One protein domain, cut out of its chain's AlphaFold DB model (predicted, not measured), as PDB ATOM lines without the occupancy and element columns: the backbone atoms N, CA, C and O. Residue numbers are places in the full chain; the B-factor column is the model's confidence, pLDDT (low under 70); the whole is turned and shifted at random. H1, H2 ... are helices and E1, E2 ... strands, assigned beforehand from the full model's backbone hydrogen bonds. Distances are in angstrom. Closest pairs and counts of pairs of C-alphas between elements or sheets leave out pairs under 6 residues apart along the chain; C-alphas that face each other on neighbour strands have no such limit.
ATOM      1  N   ALA A   4     156.199 153.850 115.448       83.12
ATOM      2  CA  ALA A   4     156.446 152.733 116.349       83.12
ATOM      3  C   ALA A   4     156.418 151.418 115.569       83.12
ATOM      4  O   ALA A   4     155.565 151.221 114.707       83.12
ATOM      5  N   TYR A   5     157.338 150.514 115.888       79.25
ATOM      6  CA  TYR A   5     157.388 149.185 115.292       79.25
ATOM      7  C   TYR A   5     157.675 148.124 116.349       79.25
ATOM      8  O   TYR A   5     158.349 148.373 117.352       79.25
ATOM      9  N   HIS A   6     157.162 146.926 116.094       80.62
ATOM     10  CA  HIS A   6     157.367 145.741 116.916       80.62
ATOM     11  C   HIS A   6     157.715 144.578 116.000       80.62
ATOM     12  O   HIS A   6     156.906 144.145 115.186       80.62
ATOM     13  N   GLU A   7     158.949 144.104 116.113       77.19
ATOM     14  CA  GLU A   7     159.430 142.926 115.411       77.19
ATOM     15  C   GLU A   7     159.426 141.738 116.376       77.19
ATOM     16  O   GLU A   7     160.117 141.742 117.401       77.19
ATOM     17  N   GLN A   8     158.624 140.729 116.041       73.50
ATOM     18  CA  GLN A   8     158.513 139.487 116.796       73.50
ATOM     19  C   GLN A   8     159.408 138.420 116.162       73.50
ATOM     20  O   GLN A   8     159.301 138.126 114.971       73.50
ATOM     21  N   GLY A   9     160.279 137.807 116.960       61.44
ATOM     22  CA  GLY A   9     161.144 136.710 116.542       61.44
ATOM     23  C   GLY A   9     161.247 135.611 117.604       61.44
ATOM     24  O   GLY A   9     160.881 135.818 118.764       61.44
ATOM     25  N   PRO A  10     161.770 134.419 117.255       56.78
ATOM     26  CA  PRO A  10     161.914 133.313 118.199       56.78
ATOM     27  C   PRO A  10     162.764 133.718 119.413       56.78
ATOM     28  O   PRO A  10     163.982 133.877 119.318       56.78
ATOM     29  N   GLY A  11     162.106 133.909 120.559       62.97
ATOM     30  CA  GLY A  11     162.740 134.327 121.810       62.97
ATOM     31  C   GLY A  11     163.222 135.780 121.845       62.97
ATOM     32  O   GLY A  11     164.052 136.101 122.696       62.97
ATOM     33  N   LYS A  12     162.755 136.648 120.936       64.62
ATOM     34  CA  LYS A  12     163.081 138.080 120.933       64.62
ATOM     35  C   LYS A  12     161.884 138.907 120.481       64.62
ATOM     36  O   LYS A  12     161.460 138.786 119.339       64.62
ATOM     37  N   ASP A  13     161.435 139.801 121.349       68.12
ATOM     38  CA  ASP A  13     160.578 140.925 120.972       68.12
ATOM     39  C   ASP A  13     161.433 142.189 120.922       68.12
ATOM     40  O   ASP A  13     162.080 142.539 121.917       68.12
ATOM     41  N   VAL A  14     161.463 142.845 119.762       72.94
ATOM     42  CA  VAL A  14     162.147 144.123 119.553       72.94
ATOM     43  C   VAL A  14     161.101 145.191 119.311       72.94
ATOM     44  O   VAL A  14     160.322 145.095 118.368       72.94
ATOM     45  N   VAL A  15     161.118 146.231 120.139       73.56
ATOM     46  CA  VAL A  15     160.256 147.402 119.963       73.56
ATOM     47  C   VAL A  15     161.102 148.653 119.841       73.56
ATOM     48  O   VAL A  15     162.038 148.841 120.625       73.56
ATOM     49  N   GLY A  16     160.759 149.488 118.862       72.19
ATOM     50  CA  GLY A  16     161.391 150.779 118.631       72.19
ATOM     51  C   GLY A  16     160.378 151.868 118.301       72.19
ATOM     52  O   GLY A  16     159.322 151.605 117.728       72.19
ATOM     53  N   ILE A  17     160.719 153.100 118.682       79.06
ATOM     54  CA  ILE A  17     159.964 154.314 118.354       79.06
ATOM     55  C   ILE A  17     160.914 155.294 117.688       79.06
ATOM     56  O   ILE A  17     161.782 155.831 118.360       79.06
ATOM     57  N   ILE A  18     160.758 155.542 116.397       74.81
ATOM     58  CA  ILE A  18     161.611 156.419 115.595       74.81
ATOM     59  C   ILE A  18     161.038 157.840 115.610       74.81
ATOM     60  O   ILE A  18     159.825 158.020 115.640       74.81
ATOM     61  N   ASP A  19     161.917 158.847 115.603       77.94
ATOM     62  CA  ASP A  19     161.585 160.271 115.452       77.94
ATOM     63  C   ASP A  19     160.563 160.843 116.455       77.94
ATOM     64  O   ASP A  19     159.880 161.828 116.157       77.94
ATOM     65  N   LEU A  20     160.486 160.276 117.667       81.19
ATOM     66  CA  LEU A  20     159.718 160.869 118.762       81.19
ATOM     67  C   LEU A  20     160.339 162.206 119.178       81.19
ATOM     68  O   LEU A  20     161.518 162.276 119.555       81.19
ATOM     69  N   LYS A  21     159.529 163.267 119.145       83.25
ATOM     70  CA  LYS A  21     159.937 164.591 119.606       83.25
ATOM     71  C   LYS A  21     159.559 164.761 121.062       83.25
ATOM     72  O   LYS A  21     158.445 164.443 121.478       83.25
ATOM     73  N   VAL A  22     160.494 165.313 121.825       84.44
ATOM     74  CA  VAL A  22     160.297 165.558 123.250       84.44
ATOM     75  C   VAL A  22     160.469 167.041 123.517       84.44
ATOM     76  O   VAL A  22     161.559 167.587 123.333       84.44
ATOM     77  N   LEU A  23     159.396 167.689 123.960       85.00
ATOM     78  CA  LEU A  23     159.456 169.044 124.484       85.00
ATOM     79  C   LEU A  23     159.985 168.986 125.914       85.00
ATOM     80  O   LEU A  23     159.390 168.335 126.771       85.00
ATOM     81  N   VAL A  24     161.089 169.680 126.169       86.94
ATOM     82  CA  VAL A  24     161.664 169.841 127.504       86.94
ATOM     83  C   VAL A  24     161.553 171.304 127.902       86.94
ATOM     84  O   VAL A  24     162.089 172.181 127.225       86.94
ATOM     85  N   ASN A  25     160.863 171.562 129.007       82.00
ATOM     86  CA  ASN A  25     160.643 172.905 129.525       82.00
ATOM     87  C   ASN A  25     160.803 172.905 131.045       82.00
ATOM     88  O   ASN A  25     160.421 171.946 131.717       82.00
ATOM     89  N   GLY A  26     161.372 173.972 131.584       85.56
ATOM     90  CA  GLY A  26     161.518 174.159 133.015       85.56
ATOM     91  C   GLY A  26     162.673 175.069 133.382       85.56
ATOM     92  O   GLY A  26     163.308 175.702 132.537       85.56
ATOM     93  N   SER A  27     162.932 175.114 134.682       85.12
ATOM     94  CA  SER A  27     164.051 175.834 135.272       85.12
ATOM     95  C   SER A  27     164.560 175.086 136.499       85.12
ATOM     96  O   SER A  27     163.831 174.323 137.130       85.12
ATOM     97  N   ASP A  28     165.795 175.349 136.917       81.12
ATOM     98  CA  ASP A  28     166.349 174.712 138.120       81.12
ATOM     99  C   ASP A  28     165.622 175.105 139.419       81.12
ATOM    100  O   ASP A  28     165.761 174.422 140.434       81.12
ATOM    101  N   LYS A  29     164.831 176.188 139.406       79.62
ATOM    102  CA  LYS A  29     164.036 176.622 140.564       79.62
ATOM    103  C   LYS A  29     162.691 175.903 140.651       79.62
ATOM    104  O   LYS A  29     162.270 175.538 141.744       79.62
ATOM    105  N   GLU A  30     162.024 175.721 139.514       84.44
ATOM    106  CA  GLU A  30     160.656 175.182 139.438       84.44
ATOM    107  C   GLU A  30     160.629 173.683 139.109       84.44
ATOM    108  O   GLU A  30     159.616 173.011 139.298       84.44
ATOM    109  N   GLY A  31     161.765 173.142 138.674       88.38
ATOM    110  CA  GLY A  31     161.871 171.806 138.123       88.38
ATOM    111  C   GLY A  31     161.691 171.797 136.609       88.38
ATOM    112  O   GLY A  31     161.448 172.808 135.951       88.38
ATOM    113  N   TRP A  32     161.856 170.606 136.058       89.38
ATOM    114  CA  TRP A  32     161.886 170.332 134.635       89.38
ATOM    115  C   TRP A  32     160.815 169.314 134.279       89.38
ATOM    116  O   TRP A  32     160.619 168.339 135.002       89.38
ATOM    117  N   MET A  33     160.177 169.519 133.136       92.00
ATOM    118  CA  MET A  33     159.199 168.627 132.530       92.00
ATOM    119  C   MET A  33     159.700 168.187 131.154       92.00
ATOM    120  O   MET A  33     160.278 168.986 130.415       92.00
ATOM    121  N   ALA A  34     159.462 166.926 130.806       87.94
ATOM    122  CA  ALA A  34     159.643 166.405 129.458       87.94
ATOM    123  C   ALA A  34     158.339 165.752 128.992       87.94
ATOM    124  O   ALA A  34     157.828 164.875 129.685       87.94
ATOM    125  N   GLN A  35     157.821 166.174 127.838       89.31
ATOM    126  CA  GLN A  35     156.574 165.693 127.240       89.31
ATOM    127  C   GLN A  35     156.841 165.167 125.826       89.31
ATOM    128  O   GLN A  35     157.442 165.866 125.007       89.31
ATOM    129  N   GLY A  36     156.380 163.951 125.530       87.31
ATOM    130  CA  GLY A  36     156.333 163.443 124.161       87.31
ATOM    131  C   GLY A  36     155.234 164.156 123.373       87.31
ATOM    132  O   GLY A  36     154.125 164.306 123.868       87.31
ATOM    133  N   LEU A  37     155.533 164.642 122.169       83.75
ATOM    134  CA  LEU A  37     154.539 165.384 121.377       83.75
ATOM    135  C   LEU A  37     153.570 164.462 120.632       83.75
ATOM    136  O   LEU A  37     152.433 164.842 120.368       83.75
ATOM    137  N   GLU A  38     154.026 163.260 120.296       83.81
ATOM    138  CA  GLU A  38     153.257 162.244 119.579       83.81
ATOM    139  C   GLU A  38     152.750 161.111 120.497       83.81
ATOM    140  O   GLU A  38     152.269 160.093 120.011       83.81
ATOM    141  N   ILE A  39     152.886 161.257 121.820       83.94
ATOM    142  CA  ILE A  39     152.468 160.263 122.817       83.94
ATOM    143  C   ILE A  39     152.005 160.959 124.095       83.94
ATOM    144  O   ILE A  39     152.620 161.928 124.537       83.94
ATOM    145  N   ASP A  40     150.977 160.416 124.742       84.00
ATOM    146  CA  ASP A  40     150.452 160.914 126.017       84.00
ATOM    147  C   ASP A  40     151.339 160.495 127.202       84.00
ATOM    148  O   ASP A  40     150.924 159.811 128.138       84.00
ATOM    149  N   TYR A  41     152.610 160.892 127.147       87.00
ATOM    150  CA  TYR A  41     153.615 160.567 128.145       87.00
ATOM    151  C   TYR A  41     154.417 161.806 128.531       87.00
ATOM    152  O   TYR A  41     154.988 162.504 127.685       87.00
ATOM    153  N   PHE A  42     154.506 162.054 129.835       91.06
ATOM    154  CA  PHE A  42     155.360 163.090 130.391       91.06
ATOM    155  C   PHE A  42     155.985 162.644 131.713       91.06
ATOM    156  O   PHE A  42     155.497 161.743 132.395       91.06
ATOM    157  N   ILE A  43     157.079 163.301 132.087       92.50
ATOM    158  CA  ILE A  43     157.743 163.118 133.379       92.50
ATOM    159  C   ILE A  43     158.227 164.474 133.893       92.50
ATOM    160  O   ILE A  43     158.559 165.363 133.106       92.50
ATOM    161  N   CYS A  44     158.334 164.605 135.214       92.19
ATOM    162  CA  CYS A  44     158.966 165.748 135.863       92.19
ATOM    163  C   CYS A  44     160.200 165.320 136.669       92.19
ATOM    164  O   CYS A  44     160.253 164.228 137.244       92.19
ATOM    165  N   ALA A  45     161.205 166.189 136.748       91.50
ATOM    166  CA  ALA A  45     162.386 166.000 137.583       91.50
ATOM    167  C   ALA A  45     162.961 167.339 138.060       91.50
ATOM    168  O   ALA A  45     162.571 168.402 137.600       91.50
ATOM    169  N   LYS A  46     163.916 167.294 138.996       91.56
ATOM    170  CA  LYS A  46     164.522 168.512 139.563       91.56
ATOM    171  C   LYS A  46     165.552 169.179 138.649       91.56
ATOM    172  O   LYS A  46     165.870 170.336 138.865       91.56
ATOM    173  N   THR A  47     166.098 168.454 137.675       90.81
ATOM    174  CA  THR A  47     167.156 168.952 136.786       90.81
ATOM    175  C   THR A  47     166.888 168.529 135.349       90.81
ATOM    176  O   THR A  47     166.296 167.471 135.117       90.81
ATOM    177  N   GLU A  48     167.384 169.311 134.390       88.19
ATOM    178  CA  GLU A  48     167.267 169.014 132.958       88.19
ATOM    179  C   GLU A  48     167.843 167.633 132.620       88.19
ATOM    180  O   GLU A  48     167.245 166.830 131.904       88.19
ATOM    181  N   LYS A  49     169.010 167.318 133.191       89.94
ATOM    182  CA  LYS A  49     169.646 166.013 133.009       89.94
ATOM    183  C   LYS A  49     168.748 164.885 133.520       89.94
ATOM    184  O   LYS A  49     168.501 163.922 132.799       89.94
ATOM    185  N   SER A  50     168.227 165.023 134.741       89.62
ATOM    186  CA  SER A  50     167.402 163.980 135.347       89.62
ATOM    187  C   SER A  50     166.073 163.805 134.615       89.62
ATOM    188  O   SER A  50     165.612 162.672 134.508       89.62
ATOM    189  N   VAL A  51     165.464 164.878 134.090       89.94
ATOM    190  CA  VAL A  51     164.189 164.756 133.366       89.94
ATOM    191  C   VAL A  51     164.372 163.971 132.070       89.94
ATOM    192  O   VAL A  51     163.560 163.102 131.774       89.94
ATOM    193  N   LYS A  52     165.481 164.192 131.352       87.44
ATOM    194  CA  LYS A  52     165.815 163.461 130.120       87.44
ATOM    195  C   LYS A  52     166.094 161.981 130.390       87.44
ATOM    196  O   LYS A  52     165.541 161.123 129.709       87.44
ATOM    197  N   GLU A  53     166.905 161.672 131.404       88.69
ATOM    198  CA  GLU A  53     167.217 160.285 131.794       88.69
ATOM    199  C   GLU A  53     165.956 159.526 132.226       88.69
ATOM    200  O   GLU A  53     165.687 158.426 131.741       88.69
ATOM    201  N   LYS A  54     165.134 160.147 133.081       88.62
ATOM    202  CA  LYS A  54     163.887 159.546 133.563       88.62
ATOM    203  C   LYS A  54     162.839 159.394 132.472       88.62
ATOM    204  O   LYS A  54     162.082 158.431 132.521       88.62
ATOM    205  N   PHE A  55     162.792 160.307 131.502       87.44
ATOM    206  CA  PHE A  55     161.883 160.195 130.365       87.44
ATOM    207  C   PHE A  55     162.178 158.920 129.573       87.44
ATOM    208  O   PHE A  55     161.270 158.147 129.298       87.44
ATOM    209  N   ILE A  56     163.452 158.655 129.272       84.06
ATOM    210  CA  ILE A  56     163.889 157.454 128.541       84.06
ATOM    211  C   ILE A  56     163.575 156.182 129.340       84.06
ATOM    212  O   ILE A  56     162.999 155.228 128.811       84.06
ATOM    213  N   GLU A  57     163.948 156.158 130.621       86.00
ATOM    214  CA  GLU A  57     163.730 154.992 131.477       86.00
ATOM    215  C   GLU A  57     162.237 154.691 131.658       86.00
ATOM    216  O   GLU A  57     161.798 153.551 131.497       86.00
ATOM    217  N   GLY A  58     161.445 155.713 131.982       86.25
ATOM    218  CA  GLY A  58     160.020 155.560 132.221       86.25
ATOM    219  C   GLY A  58     159.254 155.221 130.944       86.25
ATOM    220  O   GLY A  58     158.441 154.302 130.979       86.25
ATOM    221  N   LEU A  59     159.586 155.842 129.806       86.25
ATOM    222  CA  LEU A  59     158.994 155.493 128.513       86.25
ATOM    223  C   LEU A  59     159.267 154.025 128.155       86.25
ATOM    224  O   LEU A  59     158.361 153.327 127.710       86.25
ATOM    225  N   SER A  60     160.479 153.519 128.417       82.50
ATOM    226  CA  SER A  60     160.801 152.098 128.205       82.50
ATOM    227  C   SER A  60     159.889 151.177 129.020       82.50
ATOM    228  O   SER A  60     159.408 150.169 128.509       82.50
ATOM    229  N   LYS A  61     159.625 151.523 130.286       83.62
ATOM    230  CA  LYS A  61     158.737 150.748 131.168       83.62
ATOM    231  C   LYS A  61     157.281 150.825 130.714       83.62
ATOM    232  O   LYS A  61     156.606 149.802 130.698       83.62
ATOM    233  N   THR A  62     156.816 152.004 130.304       85.31
ATOM    234  CA  THR A  62     155.468 152.194 129.751       85.31
ATOM    235  C   THR A  62     155.262 151.360 128.488       85.31
ATOM    236  O   THR A  62     154.250 150.679 128.372       85.31
ATOM    237  N   ILE A  63     156.243 151.331 127.580       83.94
ATOM    238  CA  ILE A  63     156.212 150.477 126.383       83.94
ATOM    239  C   ILE A  63     156.147 148.995 126.770       83.94
ATOM    240  O   ILE A  63     155.333 148.255 126.222       83.94
ATOM    241  N   ALA A  64     156.978 148.560 127.724       79.88
ATOM    242  CA  ALA A  64     156.977 147.178 128.205       79.88
ATOM    243  C   ALA A  64     155.598 146.761 128.731       79.88
ATOM    244  O   ALA A  64     155.108 145.678 128.407       79.88
ATOM    245  N   LEU A  65     154.977 147.635 129.527       81.12
ATOM    246  CA  LEU A  65     153.651 147.413 130.082       81.12
ATOM    247  C   LEU A  65     152.593 147.346 128.976       81.12
ATOM    248  O   LEU A  65     151.849 146.376 128.925       81.12
ATOM    249  N   HIS A  66     152.596 148.301 128.041       83.12
ATOM    250  CA  HIS A  66     151.659 148.323 126.911       83.12
ATOM    251  C   HIS A  66     151.708 147.033 126.090       83.12
ATOM    252  O   HIS A  66     150.670 146.454 125.786       83.12
ATOM    253  N   ILE A  67     152.910 146.544 125.769       81.81
ATOM    254  CA  ILE A  67     153.078 145.279 125.038       81.81
ATOM    255  C   ILE A  67     152.581 144.099 125.876       81.81
ATOM    256  O   ILE A  67     151.976 143.179 125.335       81.81
ATOM    257  N   THR A  68     152.826 144.117 127.187       78.50
ATOM    258  CA  THR A  68     152.372 143.056 128.097       78.50
ATOM    259  C   THR A  68     150.844 142.990 128.160       78.50
ATOM    260  O   THR A  68     150.285 141.898 128.180       78.50
ATOM    261  N   GLU A  69     150.167 144.139 128.168       79.12
ATOM    262  CA  GLU A  69     148.707 144.221 128.276       79.12
ATOM    263  C   GLU A  69     147.997 143.992 126.934       79.12
ATOM    264  O   GLU A  69     146.980 143.302 126.886       79.12
ATOM    265  N   ASN A  70     148.542 144.529 125.840       78.44
ATOM    266  CA  ASN A  70     147.870 144.567 124.535       78.44
ATOM    267  C   ASN A  70     148.444 143.577 123.509       78.44
ATOM    268  O   ASN A  70     147.850 143.361 122.453       78.44
ATOM    269  N   GLY A  71     149.601 142.972 123.787       78.44
ATOM    270  CA  GLY A  71     150.263 141.995 122.915       78.44
ATOM    271  C   GLY A  71     150.917 142.578 121.656       78.44
ATOM    272  O   GLY A  71     151.501 141.825 120.877       78.44
ATOM    273  N   ASN A  72     150.830 143.891 121.438       81.62
ATOM    274  CA  ASN A  72     151.404 144.595 120.293       81.62
ATOM    275  C   ASN A  72     151.706 146.067 120.642       81.62
ATOM    276  O   ASN A  72     151.354 146.550 121.719       81.62
ATOM    277  N   ILE A  73     152.376 146.778 119.731       84.12
ATOM    278  CA  ILE A  73     152.723 148.203 119.877       84.12
ATOM    279  C   ILE A  73     151.663 149.155 119.308       84.12
ATOM    280  O   ILE A  73     151.817 150.377 119.367       84.12
ATOM    281  N   GLU A  74     150.595 148.614 118.720       80.81
ATOM    282  CA  GLU A  74     149.553 149.427 118.107       80.81
ATOM    283  C   GLU A  74     148.909 150.323 119.164       80.81
ATOM    284  O   GLU A  74     148.823 149.981 120.346       80.81
ATOM    285  N   ASN A  75     148.458 151.498 118.733       77.69
ATOM    286  CA  ASN A  75     147.844 152.520 119.581       77.69
ATOM    287  C   ASN A  75     148.780 153.223 120.578       77.69
ATOM    288  O   ASN A  75     148.338 154.174 121.210       77.69
ATOM    289  N   LEU A  76     150.067 152.858 120.679       81.69
ATOM    290  CA  LEU A  76     150.991 153.546 121.591       81.69
ATOM    291  C   LEU A  76     151.181 155.037 121.239       81.69
ATOM    292  O   LEU A  76     151.270 155.876 122.128       81.69
ATOM    293  N   LEU A  77     151.253 155.364 119.945       79.94
ATOM    294  CA  LEU A  77     151.396 156.744 119.445       79.94
ATOM    295  C   LEU A  77     150.050 157.398 119.101       79.94
ATOM    296  O   LEU A  77     150.006 158.422 118.420       79.94
ATOM    297  N   ILE A  78     148.939 156.775 119.493       77.25
ATOM    298  CA  ILE A  78     147.609 157.326 119.261       77.25
ATOM    299  C   ILE A  78     147.196 158.040 120.545       77.25
ATOM    300  O   ILE A  78     147.101 157.380 121.581       77.25
ATOM    301  N   PRO A  79     146.945 159.361 120.502       68.88
ATOM    302  CA  PRO A  79     146.428 160.073 121.657       68.88
ATOM    303  C   PRO A  79     145.159 159.401 122.169       68.88
ATOM    304  O   PRO A  79     144.293 159.000 121.381       68.88
ATOM    305  N   ALA A  80     145.031 159.300 123.487       70.25
ATOM    306  CA  ALA A  80     143.852 158.731 124.098       70.25
ATOM    307  C   ALA A  80     142.608 159.524 123.644       70.25
ATOM    308  O   ALA A  80     142.634 160.762 123.605       70.25
ATOM    309  N   PRO A  81     141.499 158.843 123.291       74.81
ATOM    310  CA  PRO A  81     140.259 159.513 122.926       74.81
ATOM    311  C   PRO A  81     139.836 160.519 124.001       74.81
ATOM    312  O   PRO A  81     139.998 160.269 125.194       74.81
ATOM    313  N   SER A  82     139.218 161.635 123.603       74.50
ATOM    314  CA  SER A  82     138.789 162.691 124.538       74.50
ATOM    315  C   SER A  82     137.892 162.188 125.677       74.50
ATOM    316  O   SER A  82     137.898 162.762 126.764       74.50
ATOM    317  N   GLN A  83     137.153 161.098 125.455       73.81
ATOM    318  CA  GLN A  83     136.334 160.441 126.470       73.81
ATOM    319  C   GLN A  83     137.172 159.833 127.611       73.81
ATOM    320  O   GLN A  83     136.782 159.958 128.768       73.81
ATOM    321  N   VAL A  84     138.347 159.266 127.316       70.38
ATOM    322  CA  VAL A  84     139.276 158.732 128.333       70.38
ATOM    323  C   VAL A  84     139.791 159.864 129.221       70.38
ATOM    324  O   VAL A  84     139.796 159.757 130.446       70.38
ATOM    325  N   TRP A  85     140.149 160.995 128.611       69.12
ATOM    326  CA  TRP A  85     140.551 162.194 129.346       69.12
ATOM    327  C   TRP A  85     139.422 162.747 130.209       69.12
ATOM    328  O   TRP A  85     139.643 163.109 131.361       69.12
ATOM    329  N   LYS A  86     138.199 162.782 129.673       68.94
ATOM    330  CA  LYS A  86     137.013 163.207 130.416       68.94
ATOM    331  C   LYS A  86     136.790 162.336 131.651       68.94
ATOM    332  O   LYS A  86     136.637 162.884 132.734       68.94
ATOM    333  N   GLU A  87     136.851 161.015 131.511       71.94
ATOM    334  CA  GLU A  87     136.720 160.075 132.631       71.94
ATOM    335  C   GLU A  87     137.827 160.263 133.671       71.94
ATOM    336  O   GLU A  87     137.540 160.305 134.866       71.94
ATOM    337  N   TYR A  88     139.077 160.462 133.240       65.06
ATOM    338  CA  TYR A  88     140.190 160.768 134.140       65.06
ATOM    339  C   TYR A  88     139.963 162.064 134.929       65.06
ATOM    340  O   TYR A  88     140.143 162.082 136.148       65.06
ATOM    341  N   TYR A  89     139.550 163.150 134.269       62.41
ATOM    342  CA  TYR A  89     139.279 164.427 134.933       62.41
ATOM    343  C   TYR A  89     138.036 164.371 135.821       62.41
ATOM    344  O   TYR A  89     138.040 164.959 136.898       62.41
ATOM    345  N   GLU A  90     136.990 163.649 135.424       73.06
ATOM    346  CA  GLU A  90     135.795 163.433 136.245       73.06
ATOM    347  C   GLU A  90     136.120 162.585 137.480       73.06
ATOM    348  O   GLU A  90     135.731 162.944 138.591       73.06
ATOM    349  N   ALA A  91     136.911 161.519 137.328       62.84
ATOM    350  CA  ALA A  91     137.405 160.714 138.442       62.84
ATOM    351  C   ALA A  91     138.331 161.524 139.362       62.84
ATOM    352  O   ALA A  91     138.221 161.422 140.582       62.84
ATOM    353  N   SER A  92     139.187 162.380 138.798       54.69
ATOM    354  CA  SER A  92     140.096 163.254 139.550       54.69
ATOM    355  C   SER A  92     139.358 164.384 140.276       54.69
ATOM    356  O   SER A  92     139.708 164.716 141.405       54.69
ATOM    357  N   ASN A  93     138.295 164.936 139.686       52.91
ATOM    358  CA  ASN A  93     137.419 165.922 140.326       52.91
ATOM    359  C   ASN A  93     136.548 165.296 141.422       52.91
ATOM    360  O   ASN A  93     136.293 165.935 142.442       52.91
ATOM    361  N   ASN A  94     136.137 164.039 141.258       50.94
ATOM    362  CA  ASN A  94     135.472 163.282 142.319       50.94
ATOM    363  C   ASN A  94     136.459 162.890 143.435       50.94
ATOM    364  O   ASN A  94     136.105 162.923 144.612       50.94
ATOM    365  N   ALA A  95     137.721 162.614 143.092       45.09
ATOM    366  CA  ALA A  95     138.808 162.415 144.047       45.09
ATOM    367  C   ALA A  95     139.274 163.725 144.713       45.09
ATOM    368  O   ALA A  95     139.842 163.683 145.796       45.09
ATOM    369  N   ALA A  96     138.977 164.905 144.164       40.94
ATOM    370  CA  ALA A  96     139.254 166.178 144.837       40.94
ATOM    371  C   ALA A  96     138.377 166.403 146.092       40.94
ATOM    372  O   ALA A  96     138.722 167.230 146.933       40.94
ATOM    373  N   GLN A  97     137.286 165.639 146.269       38.88
ATOM    374  CA  GLN A  97     136.540 165.557 147.538       38.88
ATOM    375  C   GLN A  97     137.042 164.446 148.477       38.88
ATOM    376  O   GLN A  97     136.674 164.413 149.650       38.88
ATOM    377  N   ALA A  98     137.916 163.565 147.996       34.31
ATOM    378  CA  ALA A  98     138.590 162.557 148.795       34.31
ATOM    379  C   ALA A  98     140.094 162.762 148.644       34.31
ATOM    380  O   ALA A  98     140.725 162.078 147.847       34.31
ATOM    381  N   THR A  99     140.652 163.719 149.396       28.67
ATOM    382  CA  THR A  99     142.090 163.997 149.501       28.67
ATOM    383  C   THR A  99     142.899 162.701 149.510       28.67
ATOM    384  O   THR A  99     143.144 162.109 150.560       28.67
ATOM    385  N   THR A 115     159.567 140.734 134.659       36.09
ATOM    386  CA  THR A 115     159.006 141.034 133.329       36.09
ATOM    387  C   THR A 115     159.729 140.174 132.287       36.09
ATOM    388  O   THR A 115     160.921 140.368 132.067       36.09
ATOM    389  N   HIS A 116     159.023 139.181 131.732       35.78
ATOM    390  CA  HIS A 116     159.366 138.328 130.580       35.78
ATOM    391  C   HIS A 116     160.832 138.375 130.100       35.78
ATOM    392  O   HIS A 116     161.271 139.311 129.435       35.78
ATOM    393  N   LYS A 117     161.571 137.285 130.347       44.12
ATOM    394  CA  LYS A 117     163.013 137.097 130.074       44.12
ATOM    395  C   LYS A 117     163.508 137.352 128.630       44.12
ATOM    396  O   LYS A 117     164.709 137.245 128.409       44.12
ATOM    397  N   ASN A 118     162.652 137.709 127.665       42.47
ATOM    398  CA  ASN A 118     162.994 137.735 126.235       42.47
ATOM    399  C   ASN A 118     162.635 139.027 125.463       42.47
ATOM    400  O   ASN A 118     162.893 139.091 124.260       42.47
ATOM    401  N   THR A 119     162.104 140.073 126.104       40.06
ATOM    402  CA  THR A 119     161.784 141.340 125.415       40.06
ATOM    403  C   THR A 119     162.938 142.331 125.561       40.06
ATOM    404  O   THR A 119     163.317 142.704 126.671       40.06
ATOM    405  N   LYS A 120     163.521 142.766 124.440       49.69
ATOM    406  CA  LYS A 120     164.552 143.813 124.414       49.69
ATOM    407  C   LYS A 120     163.955 145.082 123.820       49.69
ATOM    408  O   LYS A 120     163.674 145.145 122.627       49.69
ATOM    409  N   ILE A 121     163.803 146.106 124.650       47.50
ATOM    410  CA  ILE A 121     163.285 147.408 124.223       47.50
ATOM    411  C   ILE A 121     164.455 148.265 123.747       47.50
ATOM    412  O   ILE A 121     165.416 148.480 124.487       47.50
ATOM    413  N   TYR A 122     164.378 148.742 122.507       46.00
ATOM    414  CA  TYR A 122     165.374 149.619 121.913       46.00
ATOM    415  C   TYR A 122     164.750 150.993 121.698       46.00
ATOM    416  O   TYR A 122     164.107 151.256 120.686       46.00
ATOM    417  N   LEU A 123     164.975 151.906 122.641       47.88
ATOM    418  CA  LEU A 123     164.749 153.320 122.366       47.88
ATOM    419  C   LEU A 123     165.875 153.819 121.452       47.88
ATOM    420  O   LEU A 123     167.049 153.554 121.747       47.88
ATOM    421  N   PRO A 124     165.583 154.507 120.336       38.22
ATOM    422  CA  PRO A 124     166.650 154.992 119.485       38.22
ATOM    423  C   PRO A 124     167.494 156.021 120.221       38.22
ATOM    424  O   PRO A 124     167.009 156.839 121.000       38.22
ATOM    425  N   ARG A 125     168.780 156.041 119.869       35.78
ATOM    426  CA  ARG A 125     169.744 157.062 120.308       35.78
ATOM    427  C   ARG A 125     169.417 158.479 119.805       35.78
ATOM    428  O   ARG A 125     170.158 159.402 120.116       35.78
ATOM    429  N   ASN A 126     168.329 158.648 119.051       37.66
ATOM    430  CA  ASN A 126     167.991 159.855 118.302       37.66
ATOM    431  C   ASN A 126     166.704 160.529 118.810       37.66
ATOM    432  O   ASN A 126     166.003 161.166 118.027       37.66
ATOM    433  N   LEU A 127     166.368 160.398 120.102       54.66
ATOM    434  CA  LEU A 127     165.343 161.267 120.687       54.66
ATOM    435  C   LEU A 127     165.766 162.721 120.485       54.66
ATOM    436  O   LEU A 127     166.812 163.157 120.971       54.66
ATOM    437  N   THR A 128     164.946 163.463 119.747       60.88
ATOM    438  CA  THR A 128     165.185 164.885 119.531       60.88
ATOM    439  C   THR A 128     164.546 165.636 120.683       60.88
ATOM    440  O   THR A 128     163.336 165.870 120.708       60.88
ATOM    441  N   PHE A 129     165.373 165.987 121.666       61.50
ATOM    442  CA  PHE A 129     164.966 166.871 122.746       61.50
ATOM    443  C   PHE A 129     164.992 168.312 122.248       61.50
ATOM    444  O   PHE A 129     166.051 168.841 121.912       61.50
ATOM    445  N   VAL A 130     163.827 168.949 122.238       66.25
ATOM    446  CA  VAL A 130     163.696 170.382 121.997       66.25
ATOM    447  C   VAL A 130     163.559 171.052 123.356       66.25
ATOM    448  O   VAL A 130     162.546 170.902 124.034       66.25
ATOM    449  N   THR A 131     164.609 171.749 123.777       52.66
ATOM    450  CA  THR A 131     164.630 172.501 125.033       52.66
ATOM    451  C   THR A 131     164.209 173.942 124.785       52.66
ATOM    452  O   THR A 131     164.837 174.629 123.981       52.66
ATOM    453  N   SER A 132     163.210 174.428 125.517       51.81
ATOM    454  CA  SER A 132     162.967 175.863 125.670       51.81
ATOM    455  C   SER A 132     163.254 176.248 127.116       51.81
ATOM    456  O   SER A 132     162.594 175.739 128.020       51.81
ATOM    457  N   GLN A 133     164.229 177.128 127.345       48.09
ATOM    458  CA  GLN A 133     164.386 177.774 128.645       48.09
ATOM    459  C   GLN A 133     163.467 178.993 128.682       48.09
ATOM    460  O   GLN A 133     163.577 179.882 127.839       48.09
TER     461      GLN A 133
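AT A GLANCE: This is residues 4 to 99 and 115 to 133 of the 139 residues of an uncharacterized protein of Candidatus Dadabacteria bacterium (UniProt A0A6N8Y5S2). One long helix, H1, spans two small sheets set one after the other along its length: residues 48 to 59 cover one face of the sheet E5 E4 E3 E7, and residues 60 to 68 one face of the sheet E1 E2 E6. The second helix, H2, sticks out from this body within residues 81 to 99, which stand free. The printed part has 115 residues, with two named helices and seven named strands in the order E1 E2 E3 E4 E5 H1 H2 E6 E7; the class is mixed, helices and strands, and both sheets are mixed in direction. It is only just loose, close to compact, with a radius of gyration of the C-alphas of 16.2 A, and spans 48 by 34 by 23 A.

HOW THE PARTS SIT: Start at the larger sheet, which runs E5 (residues 42 to 45), E4 (31 to 36), E3 (21 to 27), E7 (128 to 133) and is twisted, with C-alphas up to 4.1 A off its best plane. E3, E4 and E5 form a meander, each strand the antiparallel neighbour of the one before; look for N 34 and O 43 at 2.9 A, and N 25 and O 33 at 3.0 A. E7 is parallel to E3, with N 24 and O 130 2.9 A apart. H1 (residues 48 to 70) is on this sheet, making two layers, a helix on one face of a sheet, at a height over the sheet of 6.7 A; its closest C-alphas to E5 are Val 51 and Ala 45, 4.8 A apart. In the other sheet, E1 (4 to 9) and E2 (12 to 18) are a hairpin, with N 7 and O 14 2.8 A apart, and E6 (119 to 121) is parallel to E2, with N 120 and O 13 2.9 A apart. H1 is on one face of this sheet too, again two layers, at a height of 8.0 A. E2 runs on into E3 at 68 degrees. H2 (residues 82 to 95) is apart from H1. In H1 and H2 every O i to N i+4 pair is within hydrogen-bond range.

IN THESE COORDINATES: Find C-alpha 4 at (156.446, 152.733, 116.349), where E1 begins. H1 runs 32.3 A from C-alpha 48 at (167.267, 169.014, 132.958); H2 is 19.5 A long, E3 19.7 A and E2 19.2 A. E7 ends at C-alpha 133, (164.386, 177.774, 128.645).

THE WHOLE: The C-alphas of Pro 10 and Gln 97, the two farthest apart, are 50.4 A apart. Residues 100 to 114 are not printed, and C-alphas 99 and 115 are 32.8 A apart across this cut. The link from H1 to H2 is long, with 11 residues. The mean pLDDT of the printed part is 72.4; look for values under 70 at residues 91 to 99 and 115 to 133, among others.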